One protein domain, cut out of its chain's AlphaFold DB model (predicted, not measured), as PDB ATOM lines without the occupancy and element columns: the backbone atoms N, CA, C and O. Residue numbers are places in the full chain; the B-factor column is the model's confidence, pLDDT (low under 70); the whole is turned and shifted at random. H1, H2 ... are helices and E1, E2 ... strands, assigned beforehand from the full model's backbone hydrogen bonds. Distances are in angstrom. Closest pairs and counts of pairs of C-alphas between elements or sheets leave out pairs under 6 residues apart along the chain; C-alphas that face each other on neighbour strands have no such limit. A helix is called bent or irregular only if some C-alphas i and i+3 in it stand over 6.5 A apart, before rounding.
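Overview. This is residues 73 to 176 of the 176 residues of the protein "Transcriptional repressor" of Candidatus Carbobacillus altaicus (UniProt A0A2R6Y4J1). A strongly twisted sheet of five strands has helices over one face and the other face bare, in two layers; H1 and H4 pack on it, and H2, beside H1, sticks out with residues 129 to 134. The 104 printed residues include, in order, E1 H1 E2 E3 H2 H3 E4 H4 E5. The sheet runs E3 E2 E4 E1 E5, antiparallel throughout; the class is mixed, and the whole is compact, radius of gyration of the C-alphas 12.9 A, spans 36 by 28 by 23 A.

Arrangement. Start at E1, residues 73 to 79, whose neighbours are E4, residues 146 to 153 (N 78 to O 147, 2.8 A), and E5, residues 173 to 175 (N 77 to O 174, 2.8 A). Next, irregular H1, residues 82 to 94, with C-alphas 83 and 86 7.3 A apart, lies over E2, residues 98 to 106, at a height over the sheet of 6.8 A. E2 forms a hairpin with E3, residues 110 to 118 (N 104 to O 112, 3.0 A), and neighbours E4 (N 100 to O 150, 3.0 A). H2, residues 121 to 134, touches H1, closest C-alphas Ser 90 and Pro 121, 6.8 A, at a shallow tilt of 19 degrees, opposite ways. H3, residues 139 to 142, is on the same face as H1. H4, residues 156 to 168, touches H1 at its residues 88 to 92 alone, closest C-alphas Ile 92 and Ala 162, 5.3 A. Three split strand-helix-strand units, two same-way strands with another between them, are right-handed: E1 H1 E2, E3 H2 H3 E4, and E4 H4 E5. Every O i to N i+4 pair is within hydrogen-bond range in H2 and H4; H1 has 7 of 9, and H3 is too short.

Along the chain. Find C-alpha 73 at (247.202, 202.175, 123.620), where E1 begins; E5 ends at C-alpha 175, (238.611, 195.606, 118.847). E2 and E3 each measure 24.2 A, E4 22.4 A, H2 20.1 A.

Size, cuts and confidence. Val 108 and Glu 157 have the C-alphas farthest apart, 36.8 A. The printed part has no cut, its links are tight, and no printed residue is under 70 pLDDT.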
ATOM      1  N   HIS A  73     247.488 203.504 123.105       91.50
ATOM      2  CA  HIS A  73     247.202 202.175 123.620       91.50
ATOM      3  C   HIS A  73     245.901 201.665 123.013       91.50
ATOM      4  O   HIS A  73     244.905 202.386 123.026       91.50
ATOM      5  N   GLU A  74     245.895 200.419 122.553       95.50
ATOM      6  CA  GLU A  74     244.684 199.750 122.073       95.50
ATOM      7  C   GLU A  74     244.683 198.296 122.536       95.50
ATOM      8  O   GLU A  74     245.714 197.623 122.486       95.50
ATOM      9  N   VAL A  75     243.536 197.816 123.019       96.50
ATOM     10  CA  VAL A  75     243.365 196.412 123.396       96.50
ATOM     11  C   VAL A  75     242.665 195.688 122.260       96.50
ATOM     12  O   VAL A  75     241.524 196.007 121.920       96.50
ATOM     13  N   ILE A  76     243.338 194.681 121.714       97.62
ATOM     14  CA  ILE A  76     242.770 193.815 120.683       97.62
ATOM     15  C   ILE A  76     242.604 192.396 121.212       97.62
ATOM     16  O   ILE A  76     243.448 191.910 121.963       97.62
ATOM     17  N   GLY A  77     241.521 191.737 120.811       97.19
ATOM     18  CA  GLY A  77     241.362 190.289 120.874       97.19
ATOM     19  C   GLY A  77     241.868 189.655 119.581       97.19
ATOM     20  O   GLY A  77     241.643 190.188 118.496       97.19
ATOM     21  N   ILE A  78     242.562 188.528 119.676       97.12
ATOM     22  CA  ILE A  78     243.136 187.821 118.530       97.12
ATOM     23  C   ILE A  78     243.116 186.312 118.766       97.12
ATOM     24  O   ILE A  78     243.204 185.842 119.899       97.12
ATOM     25  N   SER A  79     242.979 185.525 117.693       95.19
ATOM     26  CA  SER A  79     242.983 184.061 117.784       95.19
ATOM     27  C   SER A  79     243.894 183.397 116.766       95.19
ATOM     28  O   SER A  79     243.777 183.615 115.560       95.19
ATOM     29  N   HIS A  80     244.797 182.536 117.232       96.69
ATOM     30  CA  HIS A  80     245.614 181.707 116.352       96.69
ATOM     31  C   HIS A  80     246.221 180.498 117.083       96.69
ATOM     32  O   HIS A  80     246.368 180.506 118.304       96.69
ATOM     33  N   PRO A  81     246.658 179.455 116.350       95.31
ATOM     34  CA  PRO A  81     247.435 178.366 116.939       95.31
ATOM     35  C   PRO A  81     248.865 178.812 117.317       95.31
ATOM     36  O   PRO A  81     249.408 179.713 116.666       95.31
ATOM     37  N   PRO A  82     249.548 178.121 118.252       93.19
ATOM     38  CA  PRO A  82     250.887 178.495 118.746       93.19
ATOM     39  C   PRO A  82     251.945 178.688 117.658       93.19
ATOM     40  O   PRO A  82     252.783 179.582 117.735       93.19
ATOM     41  N   LYS A  83     251.870 177.904 116.573       94.81
ATOM     42  CA  LYS A  83     252.782 178.006 115.419       94.81
ATOM     43  C   LYS A  83     252.792 179.385 114.738       94.81
ATOM     44  O   LYS A  83     253.696 179.651 113.953       94.81
ATOM     45  N   ARG A  84     251.780 180.228 114.979       96.69
ATOM     46  CA  ARG A  84     251.663 181.576 114.403       96.69
ATOM     47  C   ARG A  84     252.110 182.699 115.344       96.69
ATOM     48  O   ARG A  84     252.235 183.818 114.861       96.69
ATOM     49  N   LEU A  85     252.419 182.398 116.610       95.88
ATOM     50  CA  LEU A  85     252.835 183.377 117.625       95.88
ATOM     51  C   LEU A  85     254.007 184.246 117.149       95.88
ATOM     52  O   LEU A  85     253.957 185.468 117.186       95.88
ATOM     53  N   GLU A  86     255.080 183.628 116.651       97.25
ATOM     54  CA  GLU A  86     256.257 184.393 116.216       97.25
ATOM     55  C   GLU A  86     255.935 185.317 115.034       97.25
ATOM     56  O   GLU A  86     256.457 186.429 114.961       97.25
ATOM     57  N   ARG A  87     255.044 184.890 114.128       98.12
ATOM     58  CA  ARG A  87     254.616 185.695 112.978       98.12
ATOM     59  C   ARG A  87     253.773 186.884 113.428       98.12
ATOM     60  O   ARG A  87     254.042 187.988 112.973       98.12
ATOM     61  N   GLU A  88     252.810 186.651 114.312       98.06
ATOM     62  CA  GLU A  88     251.972 187.685 114.919       98.06
ATOM     63  C   GLU A  88     252.832 188.775 115.574       98.06
ATOM     64  O   GLU A  88     252.802 189.928 115.143       98.06
ATOM     65  N   LEU A  89     253.670 188.396 116.546       98.06
ATOM     66  CA  LEU A  89     254.527 189.336 117.269       98.06
ATOM     67  C   LEU A  89     255.456 190.096 116.313       98.06
ATOM     68  O   LEU A  89     255.695 191.292 116.475       98.06
ATOM     69  N   SER A  90     255.966 189.408 115.289       98.12
ATOM     70  CA  SER A  90     256.842 190.018 114.286       98.12
ATOM     71  C   SER A  90     256.118 191.050 113.422       98.12
ATOM     72  O   SER A  90     256.728 192.065 113.095       98.12
ATOM     73  N   ILE A  91     254.851 190.821 113.052       98.31
ATOM     74  CA  ILE A  91     254.033 191.797 112.312       98.31
ATOM     75  C   ILE A  91     253.838 193.054 113.158       98.31
ATOM     76  O   ILE A  91     254.119 194.150 112.676       98.31
ATOM     77  N   ILE A  92     253.434 192.887 114.419       98.00
ATOM     78  CA  ILE A  92     253.189 193.995 115.351       98.00
ATOM     79  C   ILE A  92     254.455 194.853 115.488       98.00
ATOM     80  O   ILE A  92     254.444 196.054 115.213       98.00
ATOM     81  N   ILE A  93     255.589 194.223 115.805       96.50
ATOM     82  CA  ILE A  93     256.850 194.943 116.014       96.50
ATOM     83  C   ILE A  93     257.397 195.563 114.724       96.50
ATOM     84  O   ILE A  93     257.994 196.639 114.782       96.50
ATOM     85  N   ALA A  94     257.202 194.934 113.559       96.31
ATOM     86  CA  ALA A  94     257.626 195.498 112.274       96.31
ATOM     87  C   ALA A  94     256.933 196.832 111.955       96.31
ATOM     88  O   ALA A  94     257.528 197.677 111.288       96.31
ATOM     89  N   HIS A  95     255.728 197.036 112.487       96.38
ATOM     90  CA  HIS A  95     254.947 198.269 112.371       96.38
ATOM     91  C   HIS A  95     255.188 199.257 113.514       96.38
ATOM     92  O   HIS A  95     254.391 200.153 113.744       96.38
ATOM     93  N   HIS A  96     256.309 199.129 114.226       92.62
ATOM     94  CA  HIS A  96     256.684 200.007 115.339       92.62
ATOM     95  C   HIS A  96     255.766 199.915 116.567       92.62
ATOM     96  O   HIS A  96     255.884 200.741 117.471       92.62
ATOM     97  N   VAL A  97     254.927 198.880 116.642       95.12
ATOM     98  CA  VAL A  97     254.017 198.632 117.760       95.12
ATOM     99  C   VAL A  97     254.658 197.650 118.742       95.12
ATOM    100  O   VAL A  97     255.281 196.664 118.356       95.12
ATOM    101  N   GLY A  98     254.537 197.925 120.035       94.81
ATOM    102  CA  GLY A  98     254.928 197.022 121.111       94.81
ATOM    103  C   GLY A  98     253.754 196.208 121.642       94.81
ATOM    104  O   GLY A  98     252.609 196.656 121.605       94.81
ATOM    105  N   VAL A  99     254.057 195.037 122.201       96.88
ATOM    106  CA  VAL A  99     253.101 194.192 122.929       96.88
ATOM    107  C   VAL A  99     253.407 194.294 124.416       96.88
ATOM    108  O   VAL A  99     254.433 193.791 124.886       96.88
ATOM    109  N   LYS A 100     252.535 194.974 125.162       94.69
ATOM    110  CA  LYS A 100     252.739 195.214 126.595       94.69
ATOM    111  C   LYS A 100     252.462 193.966 127.423       94.69
ATOM    112  O   LYS A 100     253.282 193.591 128.256       94.69
ATOM    113  N   ASP A 101     251.344 193.307 127.162       96.06
ATOM    114  CA  ASP A 101     250.847 192.184 127.950       96.06
ATOM    115  C   ASP A 101     250.093 191.176 127.080       96.06
ATOM    116  O   ASP A 101     249.797 191.437 125.915       96.06
ATOM    117  N   VAL A 102     249.818 190.007 127.658       96.50
ATOM    118  CA  VAL A 102     248.854 189.023 127.159       96.50
ATOM    119  C   VAL A 102     247.794 188.778 128.221       96.50
ATOM    120  O   VAL A 102     248.109 188.691 129.412       96.50
ATOM    121  N   MET A 103     246.537 188.662 127.797       96.12
ATOM    122  CA  MET A 103     245.406 188.437 128.692       96.12
ATOM    123  C   MET A 103     244.489 187.338 128.163       96.12
ATOM    124  O   MET A 103     244.284 187.222 126.957       96.12
ATOM    125  N   ILE A 104     243.906 186.561 129.070       95.31
ATOM    126  CA  ILE A 104     242.864 185.576 128.764       95.31
ATOM    127  C   ILE A 104     241.741 185.636 129.795       95.31
ATOM    128  O   ILE A 104     241.967 186.015 130.947       95.31
ATOM    129  N   ASP A 105     240.557 185.183 129.394       90.81
ATOM    130  CA  ASP A 105     239.462 184.897 130.315       90.81
ATOM    131  C   ASP A 105     239.540 183.440 130.779       90.81
ATOM    132  O   ASP A 105     239.308 182.500 130.018       90.81
ATOM    133  N   HIS A 106     239.882 183.242 132.051       88.88
ATOM    134  CA  HIS A 106     239.940 181.931 132.684       88.88
ATOM    135  C   HIS A 106     238.623 181.627 133.418       88.88
ATOM    136  O   HIS A 106     238.196 182.427 134.256       88.88
ATOM    137  N   PRO A 107     238.003 180.445 133.228       83.81
ATOM    138  CA  PRO A 107     236.676 180.139 133.779       83.81
ATOM    139  C   PRO A 107     236.601 180.179 135.314       83.81
ATOM    140  O   PRO A 107     235.528 180.388 135.870       83.81
ATOM    141  N   VAL A 108     237.729 179.981 136.006       90.75
ATOM    142  CA  VAL A 108     237.801 180.006 137.482       90.75
ATOM    143  C   VAL A 108     238.342 181.329 138.023       90.75
ATOM    144  O   VAL A 108     237.905 181.785 139.074       90.75
ATOM    145  N   TYR A 109     239.311 181.935 137.332       90.00
ATOM    146  CA  TYR A 109     240.073 183.073 137.863       90.00
ATOM    147  C   TYR A 109     239.610 184.412 137.277       90.00
ATOM    148  O   TYR A 109     240.059 185.461 137.730       90.00
ATOM    149  N   GLY A 110     238.707 184.389 136.293       90.31
ATOM    150  CA  GLY A 110     238.373 185.561 135.498       90.31
ATOM    151  C   GLY A 110     239.558 185.968 134.628       90.31
ATOM    152  O   GLY A 110     240.267 185.118 134.091       90.31
ATOM    153  N   LYS A 111     239.789 187.273 134.502       90.94
ATOM    154  CA  LYS A 111     240.865 187.817 133.675       90.94
ATOM    155  C   LYS A 111     242.242 187.503 134.268       90.94
ATOM    156  O   LYS A 111     242.564 187.954 135.367       90.94
ATOM    157  N   VAL A 112     243.067 186.782 133.516       94.19
ATOM    158  CA  VAL A 112     244.475 186.520 133.842       94.19
ATOM    159  C   VAL A 112     245.349 187.328 132.892       94.19
ATOM    160  O   VAL A 112     245.178 187.234 131.680       94.19
ATOM    161  N   THR A 113     246.290 188.098 133.440       94.38
ATOM    162  CA  THR A 113     247.205 188.962 132.680       94.38
ATOM    163  C   THR A 113     248.654 188.606 132.992       94.38
ATOM    164  O   THR A 113     248.997 188.386 134.155       94.38
ATOM    165  N   ALA A 114     249.512 188.595 131.972       91.94
ATOM    166  CA  ALA A 114     250.959 188.522 132.131       91.94
ATOM    167  C   ALA A 114     251.656 189.602 131.299       91.94
ATOM    168  O   ALA A 114     251.348 189.788 130.120       91.94
ATOM    169  N   ASP A 115     252.629 190.275 131.907       92.75
ATOM    170  CA  ASP A 115     253.445 191.275 131.225       92.75
ATOM    171  C   ASP A 115     254.413 190.608 130.240       92.75
ATOM    172  O   ASP A 115     255.148 189.680 130.592       92.75
ATOM    173  N   LEU A 116     254.453 191.122 129.010       94.00
ATOM    174  CA  LEU A 116     255.350 190.664 127.949       94.00
ATOM    175  C   LEU A 116     256.436 191.696 127.629       94.00
ATOM    176  O   LEU A 116     257.604 191.329 127.510       94.00
ATOM    177  N   ASN A 117     256.070 192.979 127.539       91.38
ATOM    178  CA  ASN A 117     256.972 194.100 127.257       91.38
ATOM    179  C   ASN A 117     257.889 193.860 126.037       91.38
ATOM    180  O   ASN A 117     259.112 194.018 126.115       91.38
ATOM    181  N   LEU A 118     257.303 193.455 124.908       93.81
ATOM    182  CA  LEU A 118     258.022 193.150 123.669       93.81
ATOM    183  C   LEU A 118     257.987 194.358 122.732       93.81
ATOM    184  O   LEU A 118     256.917 194.759 122.281       93.81
ATOM    185  N   TYR A 119     259.155 194.911 122.404       91.88
ATOM    186  CA  TYR A 119     259.258 196.135 121.594       91.88
ATOM    187  C   TYR A 119     260.264 196.020 120.442       91.88
ATOM    188  O   TYR A 119     260.383 196.921 119.607       91.88
ATOM    189  N   THR A 120     261.028 194.927 120.398       90.06
ATOM    190  CA  THR A 120     262.053 194.683 119.384       90.06
ATOM    191  C   THR A 120     262.059 193.227 118.905       90.06
ATOM    192  O   THR A 120     261.685 192.321 119.652       90.06
ATOM    193  N   PRO A 121     262.604 192.945 117.703       92.88
ATOM    194  CA  PRO A 121     262.798 191.572 117.228       92.88
ATOM    195  C   PRO A 121     263.671 190.720 118.161       92.88
ATOM    196  O   PRO A 121     263.572 189.495 118.184       92.88
ATOM    197  N   LYS A 122     264.557 191.360 118.939       90.31
ATOM    198  CA  LYS A 122     265.359 190.664 119.947       90.31
ATOM    199  C   LYS A 122     264.492 190.180 121.107       90.31
ATOM    200  O   LYS A 122     264.742 189.078 121.586       90.31
ATOM    201  N   ASP A 123     263.507 190.968 121.524       93.94
ATOM    202  CA  ASP A 123     262.602 190.596 122.613       93.94
ATOM    203  C   ASP A 123     261.753 189.390 122.207       93.94
ATOM    204  O   ASP A 123     261.682 188.431 122.970       93.94
ATOM    205  N   ILE A 124     261.234 189.370 120.968       95.69
ATOM    206  CA  ILE A 124     260.520 188.204 120.409       95.69
ATOM    207  C   ILE A 124     261.401 186.961 120.475       95.69
ATOM    208  O   ILE A 124     260.992 185.947 121.032       95.69
ATOM    209  N   ARG A 125     262.627 187.030 119.943       95.62
ATOM    210  CA  ARG A 125     263.534 185.875 119.938       95.62
ATOM    211  C   ARG A 125     263.780 185.345 121.351       95.62
ATOM    212  O   ARG A 125     263.656 184.147 121.570       95.62
ATOM    213  N   LEU A 126     264.087 186.227 122.305       94.06
ATOM    214  CA  LEU A 126     264.322 185.833 123.698       94.06
ATOM    215  C   LEU A 126     263.066 185.242 124.351       94.06
ATOM    216  O   LEU A 126     263.167 184.295 125.130       94.06
ATOM    217  N   PHE A 127     261.886 185.777 124.039       94.69
ATOM    218  CA  PHE A 127     260.612 185.239 124.504       94.69
ATOM    219  C   PHE A 127     260.359 183.829 123.952       94.69
ATOM    220  O   PHE A 127     260.109 182.907 124.727       94.69
ATOM    221  N   ILE A 128     260.519 183.631 122.639       94.31
ATOM    222  CA  ILE A 128     260.345 182.332 121.976       94.31
ATOM    223  C   ILE A 128     261.355 181.297 122.487       94.31
ATOM    224  O   ILE A 128     260.985 180.148 122.722       94.31
ATOM    225  N   GLU A 129     262.618 181.679 122.695       94.38
ATOM    226  CA  GLU A 129     263.641 180.802 123.286       94.38
ATOM    227  C   GLU A 129     263.253 180.355 124.702       94.38
ATOM    228  O   GLU A 129     263.313 179.166 125.012       94.38
ATOM    229  N   ARG A 130     262.801 181.291 125.548       92.88
ATOM    230  CA  ARG A 130     262.346 180.989 126.915       92.88
ATOM    231  C   ARG A 130     261.123 180.079 126.928       92.88
ATOM    232  O   ARG A 130     261.083 179.152 127.731       92.88
ATOM    233  N   TRP A 131     260.154 180.330 126.052       91.44
ATOM    234  CA  TRP A 131     258.957 179.500 125.922       91.44
ATOM    235  C   TRP A 131     259.303 178.076 125.473       91.44
ATOM    236  O   TRP A 131     258.932 177.108 126.133       91.44
ATOM    237  N   LYS A 132     260.112 177.927 124.417       90.56
ATOM    238  CA  LYS A 132     260.563 176.606 123.949       90.56
ATOM    239  C   LYS A 132     261.351 175.843 125.019       90.56
ATOM    240  O   LYS A 132     261.263 174.622 125.075       90.56
ATOM    241  N   ALA A 133     262.105 176.546 125.865       92.62
ATOM    242  CA  ALA A 133     262.855 175.938 126.960       92.62
ATOM    243  C   ALA A 133     261.984 175.546 128.169       92.62
ATOM    244  O   ALA A 133     262.339 174.606 128.878       92.62
ATOM    245  N   SER A 134     260.868 176.238 128.430       90.25
ATOM    246  CA  SER A 134     260.026 175.967 129.606       90.25
ATOM    247  C   SER A 134     259.149 174.723 129.452       90.25
ATOM    248  O   SER A 134     258.757 174.142 130.459       90.25
ATOM    249  N   SER A 135     258.851 174.306 128.214       81.19
ATOM    250  CA  SER A 135     257.870 173.246 127.911       81.19
ATOM    251  C   SER A 135     256.470 173.516 128.493       81.19
ATOM    252  O   SER A 135     255.691 172.583 128.672       81.19
ATOM    253  N   LEU A 136     256.163 174.779 128.810       86.50
ATOM    254  CA  LEU A 136     254.853 175.208 129.296       86.50
ATOM    255  C   LEU A 136     253.998 175.726 128.141       86.50
ATOM    256  O   LEU A 136     254.507 176.327 127.192       86.50
ATOM    257  N   GLU A 137     252.693 175.524 128.268       85.94
ATOM    258  CA  GLU A 137     251.699 176.068 127.349       85.94
ATOM    259  C   GLU A 137     251.611 177.597 127.462       85.94
ATOM    260  O   GLU A 137     251.825 178.189 128.527       85.94
ATOM    261  N   LEU A 138     251.284 178.241 126.345       88.62
ATOM    262  CA  LEU A 138     250.920 179.653 126.295       88.62
ATOM    263  C   LEU A 138     249.509 179.850 126.853       88.62
ATOM    264  O   LEU A 138     248.652 178.979 126.737       88.62
ATOM    265  N   PHE A 139     249.219 181.050 127.357       86.62
ATOM    266  CA  PHE A 139     247.859 181.398 127.783       86.62
ATOM    267  C   PHE A 139     246.830 181.218 126.665       86.62
ATOM    268  O   PHE A 139     245.735 180.729 126.920       86.62
ATOM    269  N   SER A 140     247.196 181.541 125.422       85.75
ATOM    270  CA  SER A 140     246.321 181.357 124.265       85.75
ATOM    271  C   SER A 140     245.935 179.894 124.031       85.75
ATOM    272  O   SER A 140     244.873 179.630 123.482       85.75
ATOM    273  N   GLU A 141     246.735 178.921 124.473       89.25
ATOM    274  CA  GLU A 141     246.398 177.499 124.330       89.25
ATOM    275  C   GLU A 141     245.248 177.087 125.256       89.25
ATOM    276  O   GLU A 141     244.427 176.252 124.876       89.25
ATOM    277  N   TRP A 142     245.110 177.732 126.419       87.44
ATOM    278  CA  TRP A 142     244.044 177.441 127.388       87.44
ATOM    279  C   TRP A 142     242.660 177.891 126.915       87.44
ATOM    280  O   TRP A 142     241.640 177.391 127.387       87.44
ATOM    281  N   THR A 143     242.623 178.814 125.962       87.81
ATOM    282  CA  THR A 143     241.416 179.431 125.401       87.81
ATOM    283  C   THR A 143     241.203 179.061 123.931       87.81
ATOM    284  O   THR A 143     240.502 179.758 123.197       87.81
ATOM    285  N   GLY A 144     241.812 177.964 123.460       87.12
ATOM    286  CA  GLY A 144     241.645 177.491 122.080       87.12
ATOM    287  C   GLY A 144     242.207 178.446 121.019       87.12
ATOM    288  O   GLY A 144     241.781 178.414 119.866       87.12
ATOM    289  N   GLY A 145     243.156 179.296 121.405       91.44
ATOM    290  CA  GLY A 145     243.852 180.271 120.570       91.44
ATOM    291  C   GLY A 145     243.485 181.722 120.870       91.44
ATOM    292  O   GLY A 145     244.265 182.604 120.519       91.44
ATOM    293  N   PHE A 146     242.344 181.989 121.514       94.50
ATOM    294  CA  PHE A 146     241.824 183.349 121.687       94.50
ATOM    295  C   PHE A 146     242.412 184.065 122.906       94.50
ATOM    296  O   PHE A 146     242.309 183.591 124.031       94.50
ATOM    297  N   HIS A 147     243.014 185.225 122.709       96.50
ATOM    298  CA  HIS A 147     243.639 186.005 123.772       96.50
ATOM    299  C   HIS A 147     243.611 187.486 123.419       96.50
ATOM    300  O   HIS A 147     243.269 187.859 122.301       96.50
ATOM    301  N   TYR A 148     243.976 188.327 124.377       97.38
ATOM    302  CA  TYR A 148     244.059 189.762 124.179       97.38
ATOM    303  C   TYR A 148     245.482 190.270 124.342       97.38
ATOM    304  O   TYR A 148     246.247 189.755 125.162       97.38
ATOM    305  N   HIS A 149     245.782 191.348 123.630       97.75
ATOM    306  CA  HIS A 149     247.010 192.111 123.767       97.75
ATOM    307  C   HIS A 149     246.701 193.586 123.971       97.75
ATOM    308  O   HIS A 149     245.890 194.161 123.246       97.75
ATOM    309  N   THR A 150     247.402 194.219 124.911       96.50
ATOM    310  CA  THR A 150     247.530 195.677 124.921       96.50
ATOM    311  C   THR A 150     248.662 196.083 123.978       96.50
ATOM    312  O   THR A 150     249.849 195.911 124.290       96.50
ATOM    313  N   LEU A 151     248.293 196.625 122.821       96.50
ATOM    314  CA  LEU A 151     249.207 197.219 121.853       96.50
ATOM    315  C   LEU A 151     249.609 198.621 122.298       96.50
ATOM    316  O   LEU A 151     248.804 199.361 122.865       96.50
ATOM    317  N   VAL A 152     250.867 198.980 122.047       92.94
ATOM    318  CA  VAL A 152     251.419 200.283 122.428       92.94
ATOM    319  C   VAL A 152     252.234 200.854 121.284       92.94
ATOM    320  O   VAL A 152     253.159 200.201 120.808       92.94
ATOM    321  N   SER A 153     251.944 202.083 120.873       91.06
ATOM    322  CA  SER A 153     252.736 202.775 119.857       91.06
ATOM    323  C   SER A 153     252.780 204.279 120.089       91.06
ATOM    324  O   SER A 153     252.060 204.827 120.917       91.06
ATOM    325  N   GLU A 154     253.637 204.966 119.346       85.12
ATOM    326  CA  GLU A 154     253.744 206.428 119.363       85.12
ATOM    327  C   GLU A 154     252.563 207.094 118.663       85.12
ATOM    328  O   GLU A 154     252.183 208.209 119.016       85.12
ATOM    329  N   THR A 155     251.998 206.412 117.670       87.62
ATOM    330  CA  THR A 155     250.904 206.907 116.842       87.62
ATOM    331  C   THR A 155     249.814 205.845 116.736       87.62
ATOM    332  O   THR A 155     250.084 204.643 116.791       87.62
ATOM    333  N   SER A 156     248.565 206.285 116.599       91.25
ATOM    334  CA  SER A 156     247.427 205.387 116.371       91.25
ATOM    335  C   SER A 156     247.505 204.753 114.983       91.25
ATOM    336  O   SER A 156     247.066 203.629 114.789       91.25
ATOM    337  N   GLU A 157     248.124 205.447 114.031       94.94
ATOM    338  CA  GLU A 157     248.326 204.996 112.658       94.94
ATOM    339  C   GLU A 157     249.237 203.764 112.581       94.94
ATOM    340  O   GLU A 157     248.976 202.864 111.788       94.94
ATOM    341  N   ASP A 158     250.278 203.691 113.420       95.56
ATOM    342  CA  ASP A 158     251.147 202.512 113.507       95.56
ATOM    343  C   ASP A 158     250.360 201.288 114.033       95.56
ATOM    344  O   ASP A 158     250.536 200.173 113.538       95.56
ATOM    345  N   ILE A 159     249.458 201.494 115.007       97.00
ATOM    346  CA  ILE A 159     248.567 200.442 115.533       97.00
ATOM    347  C   ILE A 159     247.592 199.977 114.449       97.00
ATOM    348  O   ILE A 159     247.467 198.775 114.215       97.00
ATOM    349  N   GLU A 160     246.959 200.917 113.749       97.62
ATOM    350  CA  GLU A 160     246.031 200.618 112.660       97.62
ATOM    351  C   GLU A 160     246.716 199.798 111.557       97.62
ATOM    352  O   GLU A 160     246.236 198.723 111.197       97.62
ATOM    353  N   ALA A 161     247.898 200.224 111.099       98.06
ATOM    354  CA  ALA A 161     248.670 199.509 110.081       98.06
ATOM    355  C   ALA A 161     249.076 198.089 110.526       98.06
ATOM    356  O   ALA A 161     249.102 197.154 109.715       98.06
ATOM    357  N   ALA A 162     249.376 197.901 111.817       98.25
ATOM    358  CA  ALA A 162     249.648 196.583 112.377       98.25
ATOM    359  C   ALA A 162     248.409 195.680 112.339       98.25
ATOM    360  O   ALA A 162     248.509 194.531 111.901       98.25
ATOM    361  N   ILE A 163     247.248 196.199 112.748       98.25
ATOM    362  CA  ILE A 163     245.973 195.472 112.738       98.25
ATOM    363  C   ILE A 163     245.573 195.099 111.306       98.25
ATOM    364  O   ILE A 163     245.241 193.940 111.048       98.25
ATOM    365  N   GLU A 164     245.662 196.029 110.354       98.31
ATOM    366  CA  GLU A 164     245.370 195.765 108.941       98.31
ATOM    367  C   GLU A 164     246.255 194.644 108.377       98.31
ATOM    368  O   GLU A 164     245.764 193.741 107.694       98.31
ATOM    369  N   HIS A 165     247.553 194.643 108.703       98.50
ATOM    370  CA  HIS A 165     248.474 193.597 108.255       98.50
ATOM    371  C   HIS A 165     248.184 192.244 108.924       98.50
ATOM    372  O   HIS A 165     248.231 191.213 108.252       98.50
ATOM    373  N   LEU A 166     247.831 192.220 110.214       98.50
ATOM    374  CA  LEU A 166     247.392 190.994 110.889       98.50
ATOM    375  C   LEU A 166     246.159 190.394 110.194       98.50
ATOM    376  O   LEU A 166     246.150 189.204 109.870       98.50
ATOM    377  N   ILE A 167     245.155 191.217 109.891       98.06
ATOM    378  CA  ILE A 167     243.939 190.778 109.192       98.06
ATOM    379  C   ILE A 167     244.273 190.267 107.785       98.06
ATOM    380  O   ILE A 167     243.803 189.195 107.397       98.06
ATOM    381  N   ALA A 168     245.123 190.976 107.035       98.19
ATOM    382  CA  ALA A 168     245.557 190.563 105.698       98.19
ATOM    383  C   ALA A 168     246.309 189.217 105.700       98.19
ATOM    384  O   ALA A 168     246.181 188.426 104.768       98.19
ATOM    385  N   GLU A 169     247.047 188.920 106.771       97.88
ATOM    386  CA  GLU A 169     247.710 187.629 106.990       97.88
ATOM    387  C   GLU A 169     246.755 186.550 107.535       97.88
ATOM    388  O   GLU A 169     247.163 185.414 107.784       97.88
ATOM    389  N   GLY A 170     245.471 186.861 107.721       97.19
ATOM    390  CA  GLY A 170     244.451 185.919 108.170       97.19
ATOM    391  C   GLY A 170     244.484 185.646 109.671       97.19
ATOM    392  O   GLY A 170     244.223 184.514 110.089       97.19
ATOM    393  N   PHE A 171     244.873 186.630 110.482       97.56
ATOM    394  CA  PHE A 171     244.593 186.631 111.915       97.56
ATOM    395  C   PHE A 171     243.221 187.291 112.156       97.56
ATOM    396  O   PHE A 171     243.035 188.442 111.764       97.56
ATOM    397  N   PRO A 172     242.246 186.600 112.772       95.50
ATOM    398  CA  PRO A 172     241.009 187.227 113.231       95.50
ATOM    399  C   PRO A 172     241.328 188.202 114.364       95.50
ATOM    400  O   PRO A 172     241.940 187.785 115.347       95.50
ATOM    401  N   VAL A 173     240.916 189.462 114.226       96.75
ATOM    402  CA  VAL A 173     241.139 190.518 115.224       96.75
ATOM    403  C   VAL A 173     239.804 191.147 115.618       96.75
ATOM    404  O   VAL A 173     239.009 191.515 114.754       96.75
ATOM    405  N   GLU A 174     239.580 191.295 116.921       94.25
ATOM    406  CA  GLU A 174     238.447 191.997 117.524       94.25
ATOM    407  C   GLU A 174     238.957 193.232 118.274       94.25
ATOM    408  O   GLU A 174     239.958 193.162 118.984       94.25
ATOM    409  N   ARG A 175     238.279 194.372 118.118       88.38
ATOM    410  CA  ARG A 175     238.611 195.606 118.847       88.38
ATOM    411  C   ARG A 175     237.717 195.734 120.074       88.38
ATOM    412  O   ARG A 175     236.524 195.437 119.975       88.38
ATOM    413  N   THR A 176     238.294 196.171 121.192       70.06
ATOM    414  CA  THR A 176     237.611 196.278 122.497       70.06
ATOM    415  C   THR A 176     237.457 197.719 122.947       70.06
ATOM    416  O   THR A 176     238.392 198.511 122.703       70.06
TER     417      THR A 176